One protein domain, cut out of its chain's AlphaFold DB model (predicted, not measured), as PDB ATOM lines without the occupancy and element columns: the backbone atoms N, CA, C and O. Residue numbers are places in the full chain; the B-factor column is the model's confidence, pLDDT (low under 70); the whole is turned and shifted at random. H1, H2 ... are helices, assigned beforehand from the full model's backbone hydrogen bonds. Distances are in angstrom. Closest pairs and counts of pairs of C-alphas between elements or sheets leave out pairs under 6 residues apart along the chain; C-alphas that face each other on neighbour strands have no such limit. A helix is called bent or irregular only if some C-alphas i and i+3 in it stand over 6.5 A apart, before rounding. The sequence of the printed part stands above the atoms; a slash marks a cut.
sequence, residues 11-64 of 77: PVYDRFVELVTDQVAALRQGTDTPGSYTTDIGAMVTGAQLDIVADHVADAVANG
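This is residues 11 to 64 of the 77 residues of the protein "Aldehyde dehydrogenase" of Enterococcus faecium (UniProt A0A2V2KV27). The model looks like an open two-pronged fork: helices H1 and H2 are two separate arms with empty space between them, joined by a long loop, residues 26 to 46, that reaches out to Pro 34 and folds back on itself. Residues 11 to 25 and 44 to 64 stick out. The printed part has 54 residues with two named helices, H1 then H2, and no named strand; the class is all helix. It is only just extended, close to loose, with a radius of gyration of the C-alphas of 15.3 A, and flat, spanning 44 by 30 by 10 A.

H1, residues 11 to 25, and H2, residues 47 to 62, are apart. In H2 every O i to N i+4 pair is within hydrogen-bond range; in H1 10 of 11 are.

H1 begins at C-alpha 11 (19.656, 8.407, 46.304) and measures 23.4 A. It is irregular: C-alphas 11 and 14 are 8.0 A apart. H2 measures 22.3 A and ends at C-alpha 62 (5.170, 1.667, 25.041).

The C-alphas farthest apart, of Pro 11 and Pro 34, are 45.5 A apart. The link from H1 to H2 is long, 21 residues. The printed part has no cut, and no printed residue is under pLDDT 70.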
ATOM      1  N   PRO A  11      18.209   8.398  46.107       98.56
ATOM      2  CA  PRO A  11      19.656   8.407  46.304       98.56
ATOM      3  C   PRO A  11      20.437   7.163  45.870       98.56
ATOM      4  O   PRO A  11      21.621   7.289  45.564       98.56
ATOM      5  N   VAL A  12      19.827   5.975  45.851       98.25
ATOM      6  CA  VAL A  12      20.520   4.720  45.501       98.25
ATOM      7  C   VAL A  12      20.007   4.074  44.213       98.25
ATOM      8  O   VAL A  12      20.504   3.013  43.834       98.25
ATOM      9  N   TYR A  13      19.051   4.706  43.523       98.50
ATOM     10  CA  TYR A  13      18.370   4.142  42.355       98.50
ATOM     11  C   TYR A  13      19.344   3.695  41.261       98.50
ATOM     12  O   TYR A  13      19.354   2.518  40.903       98.50
ATOM     13  N   ASP A  14      20.199   4.597  40.773       98.19
ATOM     14  CA  ASP A  14      21.073   4.298  39.632       98.19
ATOM     15  C   ASP A  14      22.056   3.168  39.952       98.19
ATOM     16  O   ASP A  14      22.212   2.230  39.170       98.19
ATOM     17  N   ARG A  15      22.658   3.202  41.150       98.50
ATOM     18  CA  ARG A  15      23.590   2.159  41.593       98.50
ATOM     19  C   ARG A  15      22.899   0.809  41.762       98.50
ATOM     20  O   ARG A  15      23.479  -0.223  41.439       98.50
ATOM     21  N   PHE A  16      21.677   0.801  42.283       98.50
ATOM     22  CA  PHE A  16      20.897  -0.423  42.408       98.50
ATOM     23  C   PHE A  16      20.565  -1.010  41.033       98.50
ATOM     24  O   PHE A  16      20.761  -2.202  40.813       98.50
ATOM     25  N   VAL A  17      20.095  -0.172  40.106       98.38
ATOM     26  CA  VAL A  17      19.737  -0.587  38.746       98.38
ATOM     27  C   VAL A  17      20.944  -1.164  38.011       98.38
ATOM     28  O   VAL A  17      20.812  -2.216  37.393       98.38
ATOM     29  N   GLU A  18      22.114  -0.533  38.117       98.50
ATOM     30  CA  GLU A  18      23.375  -1.048  37.566       98.50
ATOM     31  C   GLU A  18      23.695  -2.446  38.119       98.50
ATOM     32  O   GLU A  18      23.810  -3.401  37.355       98.50
ATOM     33  N   LEU A  19      23.730  -2.598  39.448       98.44
ATOM     34  CA  LEU A  19      24.049  -3.871  40.102       98.44
ATOM     35  C   LEU A  19      23.089  -5.000  39.715       98.44
ATOM     36  O   LEU A  19      23.521  -6.127  39.478       98.44
ATOM     37  N   VAL A  20      21.788  -4.712  39.660       98.00
ATOM     38  CA  VAL A  20      20.786  -5.703  39.256       98.00
ATOM     39  C   VAL A  20      20.936  -6.050  37.778       98.00
ATOM     40  O   VAL A  20      20.870  -7.225  37.427       98.00
ATOM     41  N   THR A  21      21.166  -5.056  36.919       98.25
ATOM     42  CA  THR A  21      21.358  -5.281  35.480       98.25
ATOM     43  C   THR A  21      22.565  -6.184  35.234       98.25
ATOM     44  O   THR A  21      22.439  -7.160  34.495       98.25
ATOM     45  N   ASP A  22      23.688  -5.926  35.906       98.31
ATOM     46  CA  ASP A  22      24.909  -6.732  35.803       98.31
ATOM     47  C   ASP A  22      24.684  -8.176  36.270       98.31
ATOM     48  O   ASP A  22      25.085  -9.126  35.596       98.31
ATOM     49  N   GLN A  23      24.007  -8.361  37.408       98.00
ATOM     50  CA  GLN A  23      23.705  -9.695  37.929       98.00
ATOM     51  C   GLN A  23      22.772 -10.477  37.004       98.00
ATOM     52  O   GLN A  23      23.011 -11.658  36.762       98.00
ATOM     53  N   VAL A  24      21.731  -9.833  36.468       96.81
ATOM     54  CA  VAL A  24      20.781 -10.477  35.552       96.81
ATOM     55  C   VAL A  24      21.447 -10.813  34.217       96.81
ATOM     56  O   VAL A  24      21.215 -11.893  33.683       96.81
ATOM     57  N   ALA A  25      22.311  -9.937  33.697       96.50
ATOM     58  CA  ALA A  25      23.054 -10.183  32.461       96.50
ATOM     59  C   ALA A  25      24.026 -11.375  32.564       96.50
ATOM     60  O   ALA A  25      24.364 -11.975  31.547       96.50
ATOM     61  N   ALA A  26      24.465 -11.725  33.775       96.88
ATOM     62  CA  ALA A  26      25.353 -12.858  34.020       96.88
ATOM     63  C   ALA A  26      24.625 -14.215  34.130       96.88
ATOM     64  O   ALA A  26      25.292 -15.249  34.188       96.88
ATOM     65  N   LEU A  27      23.286 -14.232  34.172       95.94
ATOM     66  CA  LEU A  27      22.510 -15.466  34.305       95.94
ATOM     67  C   LEU A  27      22.571 -16.301  33.023       95.94
ATOM     68  O   LEU A  27      22.312 -15.814  31.923       95.94
ATOM     69  N   ARG A  28      22.854 -17.593  33.174       93.56
ATOM     70  CA  ARG A  28      22.915 -18.563  32.076       93.56
ATOM     71  C   ARG A  28      21.586 -19.297  31.974       93.56
ATOM     72  O   ARG A  28      21.202 -20.015  32.898       93.56
ATOM     73  N   GLN A  29      20.883 -19.123  30.857       92.31
ATOM     74  CA  GLN A  29      19.640 -19.842  30.580       92.31
ATOM     75  C   GLN A  29      19.910 -21.087  29.729       92.31
ATOM     76  O   GLN A  29      20.646 -21.007  28.748       92.31
ATOM     77  N   GLY A  30      19.300 -22.227  30.060       91.44
ATOM     78  CA  GLY A  30      19.527 -23.459  29.306       91.44
ATOM     79  C   GLY A  30      18.906 -24.709  29.920       91.44
ATOM     80  O   GLY A  30      18.004 -24.645  30.753       91.44
ATOM     81  N   THR A  31      19.398 -25.861  29.471       91.25
ATOM     82  CA  THR A  31      19.132 -27.171  30.072       91.25
ATOM     83  C   THR A  31      20.469 -27.863  30.285       91.25
ATOM     84  O   THR A  31      21.233 -28.037  29.336       91.25
ATOM     85  N   ASP A  32      20.757 -28.264  31.519       92.19
ATOM     86  CA  ASP A  32      22.005 -28.954  31.829       92.19
ATOM     87  C   ASP A  32      21.968 -30.419  31.368       92.19
ATOM     88  O   ASP A  32      20.963 -31.123  31.493       92.19
ATOM     89  N   THR A  33      23.104 -30.909  30.873       92.75
ATOM     90  CA  THR A  33      23.321 -32.348  30.677       92.75
ATOM     91  C   THR A  33      23.406 -33.062  32.030       92.75
ATOM     92  O   THR A  33      23.889 -32.457  32.990       92.75
ATOM     93  N   PRO A  34      23.039 -34.355  32.134       92.69
ATOM     94  CA  PRO A  34      23.149 -35.098  33.388       92.69
ATOM     95  C   PRO A  34      24.545 -34.985  34.019       92.69
ATOM     96  O   PRO A  34      25.546 -35.318  33.388       92.69
ATOM     97  N   GLY A  35      24.605 -34.507  35.264       91.50
ATOM     98  CA  GLY A  35      25.856 -34.291  36.002       91.50
ATOM     99  C   GLY A  35      26.522 -32.922  35.797       91.50
ATOM    100  O   GLY A  35      27.554 -32.680  36.417       91.50
ATOM    101  N   SER A  36      25.948 -32.032  34.977       91.94
ATOM    102  CA  SER A  36      26.340 -30.616  34.883       91.94
ATOM    103  C   SER A  36      25.438 -29.728  35.746       91.94
ATOM    104  O   SER A  36      24.281 -30.066  35.988       91.94
ATOM    105  N   TYR A  37      25.980 -28.588  36.184       89.62
ATOM    106  CA  TYR A  37      25.293 -27.547  36.961       89.62
ATOM    107  C   TYR A  37      25.725 -26.161  36.461       89.62
ATOM    108  O   TYR A  37      26.314 -25.353  37.184       89.62
ATOM    109  N   THR A  38      25.549 -25.936  35.162       92.81
ATOM    110  CA  THR A  38      26.017 -24.741  34.446       92.81
ATOM    111  C   THR A  38      24.904 -23.756  34.134       92.81
ATOM    112  O   THR A  38      25.196 -22.636  33.726       92.81
ATOM    113  N   THR A  39      23.653 -24.152  34.315       94.88
ATOM    114  CA  THR A  39      22.491 -23.324  34.033       94.88
ATOM    115  C   THR A  39      21.962 -22.713  35.324       94.88
ATOM    116  O   THR A  39      21.791 -23.403  36.325       94.88
ATOM    117  N   ASP A  40      21.652 -21.421  35.286       95.00
ATOM    118  CA  ASP A  40      21.045 -20.700  36.404       95.00
ATOM    119  C   ASP A  40      19.510 -20.646  36.262       95.00
ATOM    120  O   ASP A  40      18.791 -20.687  37.260       95.00
ATOM    121  N   ILE A  41      18.994 -20.581  35.023       93.06
ATOM    122  CA  ILE A  41      17.554 -20.472  34.723       93.06
ATOM    123  C   ILE A  41      17.125 -21.440  33.606       93.06
ATOM    124  O   ILE A  41      17.756 -21.531  32.558       93.06
ATOM    125  N   GLY A  42      16.010 -22.148  33.808       91.25
ATOM    126  CA  GLY A  42      15.406 -23.033  32.802       91.25
ATOM    127  C   GLY A  42      14.422 -22.336  31.850       91.25
ATOM    128  O   GLY A  42      14.261 -21.114  31.843       91.25
ATOM    129  N   ALA A  43      13.720 -23.124  31.038       91.19
ATOM    130  CA  ALA A  43      12.633 -22.626  30.196       91.19
ATOM    131  C   ALA A  43      11.370 -22.286  31.012       91.19
ATOM    132  O   ALA A  43      11.133 -22.831  32.093       91.19
ATOM    133  N   MET A  44      10.519 -21.412  30.466       90.62
ATOM    134  CA  MET A  44       9.147 -21.255  30.962       90.62
ATOM    135  C   MET A  44       8.300 -22.476  30.576       90.62
ATOM    136  O   MET A  44       8.569 -23.136  29.576       90.62
ATOM    137  N   VAL A  45       7.260 -22.770  31.363       89.44
ATOM    138  CA  VAL A  45       6.495 -24.023  31.231       89.44
ATOM    139  C   VAL A  45       5.593 -24.026  29.994       89.44
ATOM    140  O   VAL A  45       5.412 -25.072  29.376       89.44
ATOM    141  N   THR A  46       4.997 -22.883  29.630       91.81
ATOM    142  CA  THR A  46       4.025 -22.807  28.527       91.81
ATOM    143  C   THR A  46       4.227 -21.589  27.626       91.81
ATOM    144  O   THR A  46       4.695 -20.538  28.062       91.81
ATOM    145  N   GLY A  47       3.790 -21.712  26.365       91.94
ATOM    146  CA  GLY A  47       3.772 -20.602  25.404       91.94
ATOM    147  C   GLY A  47       2.931 -19.413  25.876       91.94
ATOM    148  O   GLY A  47       3.387 -18.280  25.808       91.94
ATOM    149  N   ALA A  48       1.766 -19.669  26.478       94.50
ATOM    150  CA  ALA A  48       0.908 -18.608  27.007       94.50
ATOM    151  C   ALA A  48       1.601 -17.766  28.096       94.50
ATOM    152  O   ALA A  48       1.387 -16.561  28.177       94.50
ATOM    153  N   GLN A  49       2.463 -18.370  28.924       92.44
ATOM    154  CA  GLN A  49       3.250 -17.610  29.900       92.44
ATOM    155  C   GLN A  49       4.318 -16.735  29.229       92.44
ATOM    156  O   GLN A  49       4.565 -15.624  29.695       92.44
ATOM    157  N   LEU A  50       4.918 -17.203  28.129       92.88
ATOM    158  CA  LEU A  50       5.843 -16.399  27.323       92.88
ATOM    159  C   LEU A  50       5.137 -15.213  26.656       92.88
ATOM    160  O   LEU A  50       5.749 -14.158  26.496       92.88
ATOM    161  N   ASP A  51       3.879 -15.377  26.238       94.88
ATOM    162  CA  ASP A  51       3.068 -14.296  25.664       94.88
ATOM    163  C   ASP A  51       2.771 -13.229  26.724       94.88
ATOM    164  O   ASP A  51       3.094 -12.065  26.514       94.88
ATOM    165  N   ILE A  52       2.314 -13.630  27.917       94.62
ATOM    166  CA  ILE A  52       2.037 -12.701  29.029       94.62
ATOM    167  C   ILE A  52       3.275 -11.869  29.403       94.62
ATOM    168  O   ILE A  52       3.179 -10.660  29.606       94.62
ATOM    169  N   VAL A  53       4.453 -12.496  29.500       94.75
ATOM    170  CA  VAL A  53       5.696 -11.771  29.817       94.75
ATOM    171  C   VAL A  53       6.085 -10.814  28.688       94.75
ATOM    172  O   VAL A  53       6.495  -9.688  28.969       94.75
ATOM    173  N   ALA A  54       5.941 -11.232  27.427       95.06
ATOM    174  CA  ALA A  54       6.229 -10.375  26.281       95.06
ATOM    175  C   ALA A  54       5.297  -9.152  26.237       95.06
ATOM    176  O   ALA A  54       5.780  -8.039  26.030       95.06
ATOM    177  N   ASP A  55       4.008  -9.342  26.517       96.94
ATOM    178  CA  ASP A  55       3.020  -8.264  26.564       96.94
ATOM    179  C   ASP A  55       3.337  -7.258  27.679       96.94
ATOM    180  O   ASP A  55       3.302  -6.052  27.443       96.94
ATOM    181  N   HIS A  56       3.729  -7.722  28.871       96.19
ATOM    182  CA  HIS A  56       4.149  -6.829  29.959       96.19
ATOM    183  C   HIS A  56       5.389  -5.998  29.599       96.19
ATOM    184  O   HIS A  56       5.455  -4.813  29.929       96.19
ATOM    185  N   VAL A  57       6.381  -6.597  28.928       97.00
ATOM    186  CA  VAL A  57       7.576  -5.867  28.474       97.00
ATOM    187  C   VAL A  57       7.199  -4.843  27.401       97.00
ATOM    188  O   VAL A  57       7.639  -3.694  27.475       97.00
ATOM    189  N   ALA A  58       6.367  -5.233  26.433       97.38
ATOM    190  CA  ALA A  58       5.916  -4.355  25.359       97.38
ATOM    191  C   ALA A  58       5.110  -3.161  25.891       97.38
ATOM    192  O   ALA A  58       5.386  -2.025  25.509       97.38
ATOM    193  N   ASP A  59       4.172  -3.399  26.811       98.12
ATOM    194  CA  ASP A  59       3.390  -2.349  27.465       98.12
ATOM    195  C   ASP A  59       4.288  -1.381  28.250       98.12
ATOM    196  O   ASP A  59       4.179  -0.164  28.095       98.12
ATOM    197  N   ALA A  60       5.251  -1.888  29.027       97.44
ATOM    198  CA  ALA A  60       6.178  -1.036  29.767       97.44
ATOM    199  C   ALA A  60       6.985  -0.117  28.832       97.44
ATOM    200  O   ALA A  60       7.106   1.083  29.093       97.44
ATOM    201  N   VAL A  61       7.511  -0.656  27.727       97.69
ATOM    202  CA  VAL A  61       8.266   0.123  26.730       97.69
ATOM    203  C   VAL A  61       7.371   1.135  26.016       97.69
ATOM    204  O   VAL A  61       7.776   2.287  25.853       97.69
ATOM    205  N   ALA A  62       6.144   0.756  25.644       98.38
ATOM    206  CA  ALA A  62       5.170   1.667  25.041       98.38
ATOM    207  C   ALA A  62       4.843   2.858  25.959       98.38
ATOM    208  O   ALA A  62       4.613   3.968  25.479       98.38
ATOM    209  N   ASN A  63       4.904   2.647  27.278       98.25
ATOM    210  CA  ASN A  63       4.723   3.672  28.306       98.25
ATOM    211  C   ASN A  63       6.035   4.370  28.738       98.25
ATOM    212  O   ASN A  63       6.049   5.106  29.726       98.25
ATOM    213  N   GLY A  64       7.137   4.186  28.002       98.12
ATOM    214  CA  GLY A  64       8.392   4.929  28.186       98.12
ATOM    215  C   GLY A  64       9.440   4.259  29.078       98.12
ATOM    216  O   GLY A  64      10.465   4.877  29.381       98.12
TER     217      GLY A  64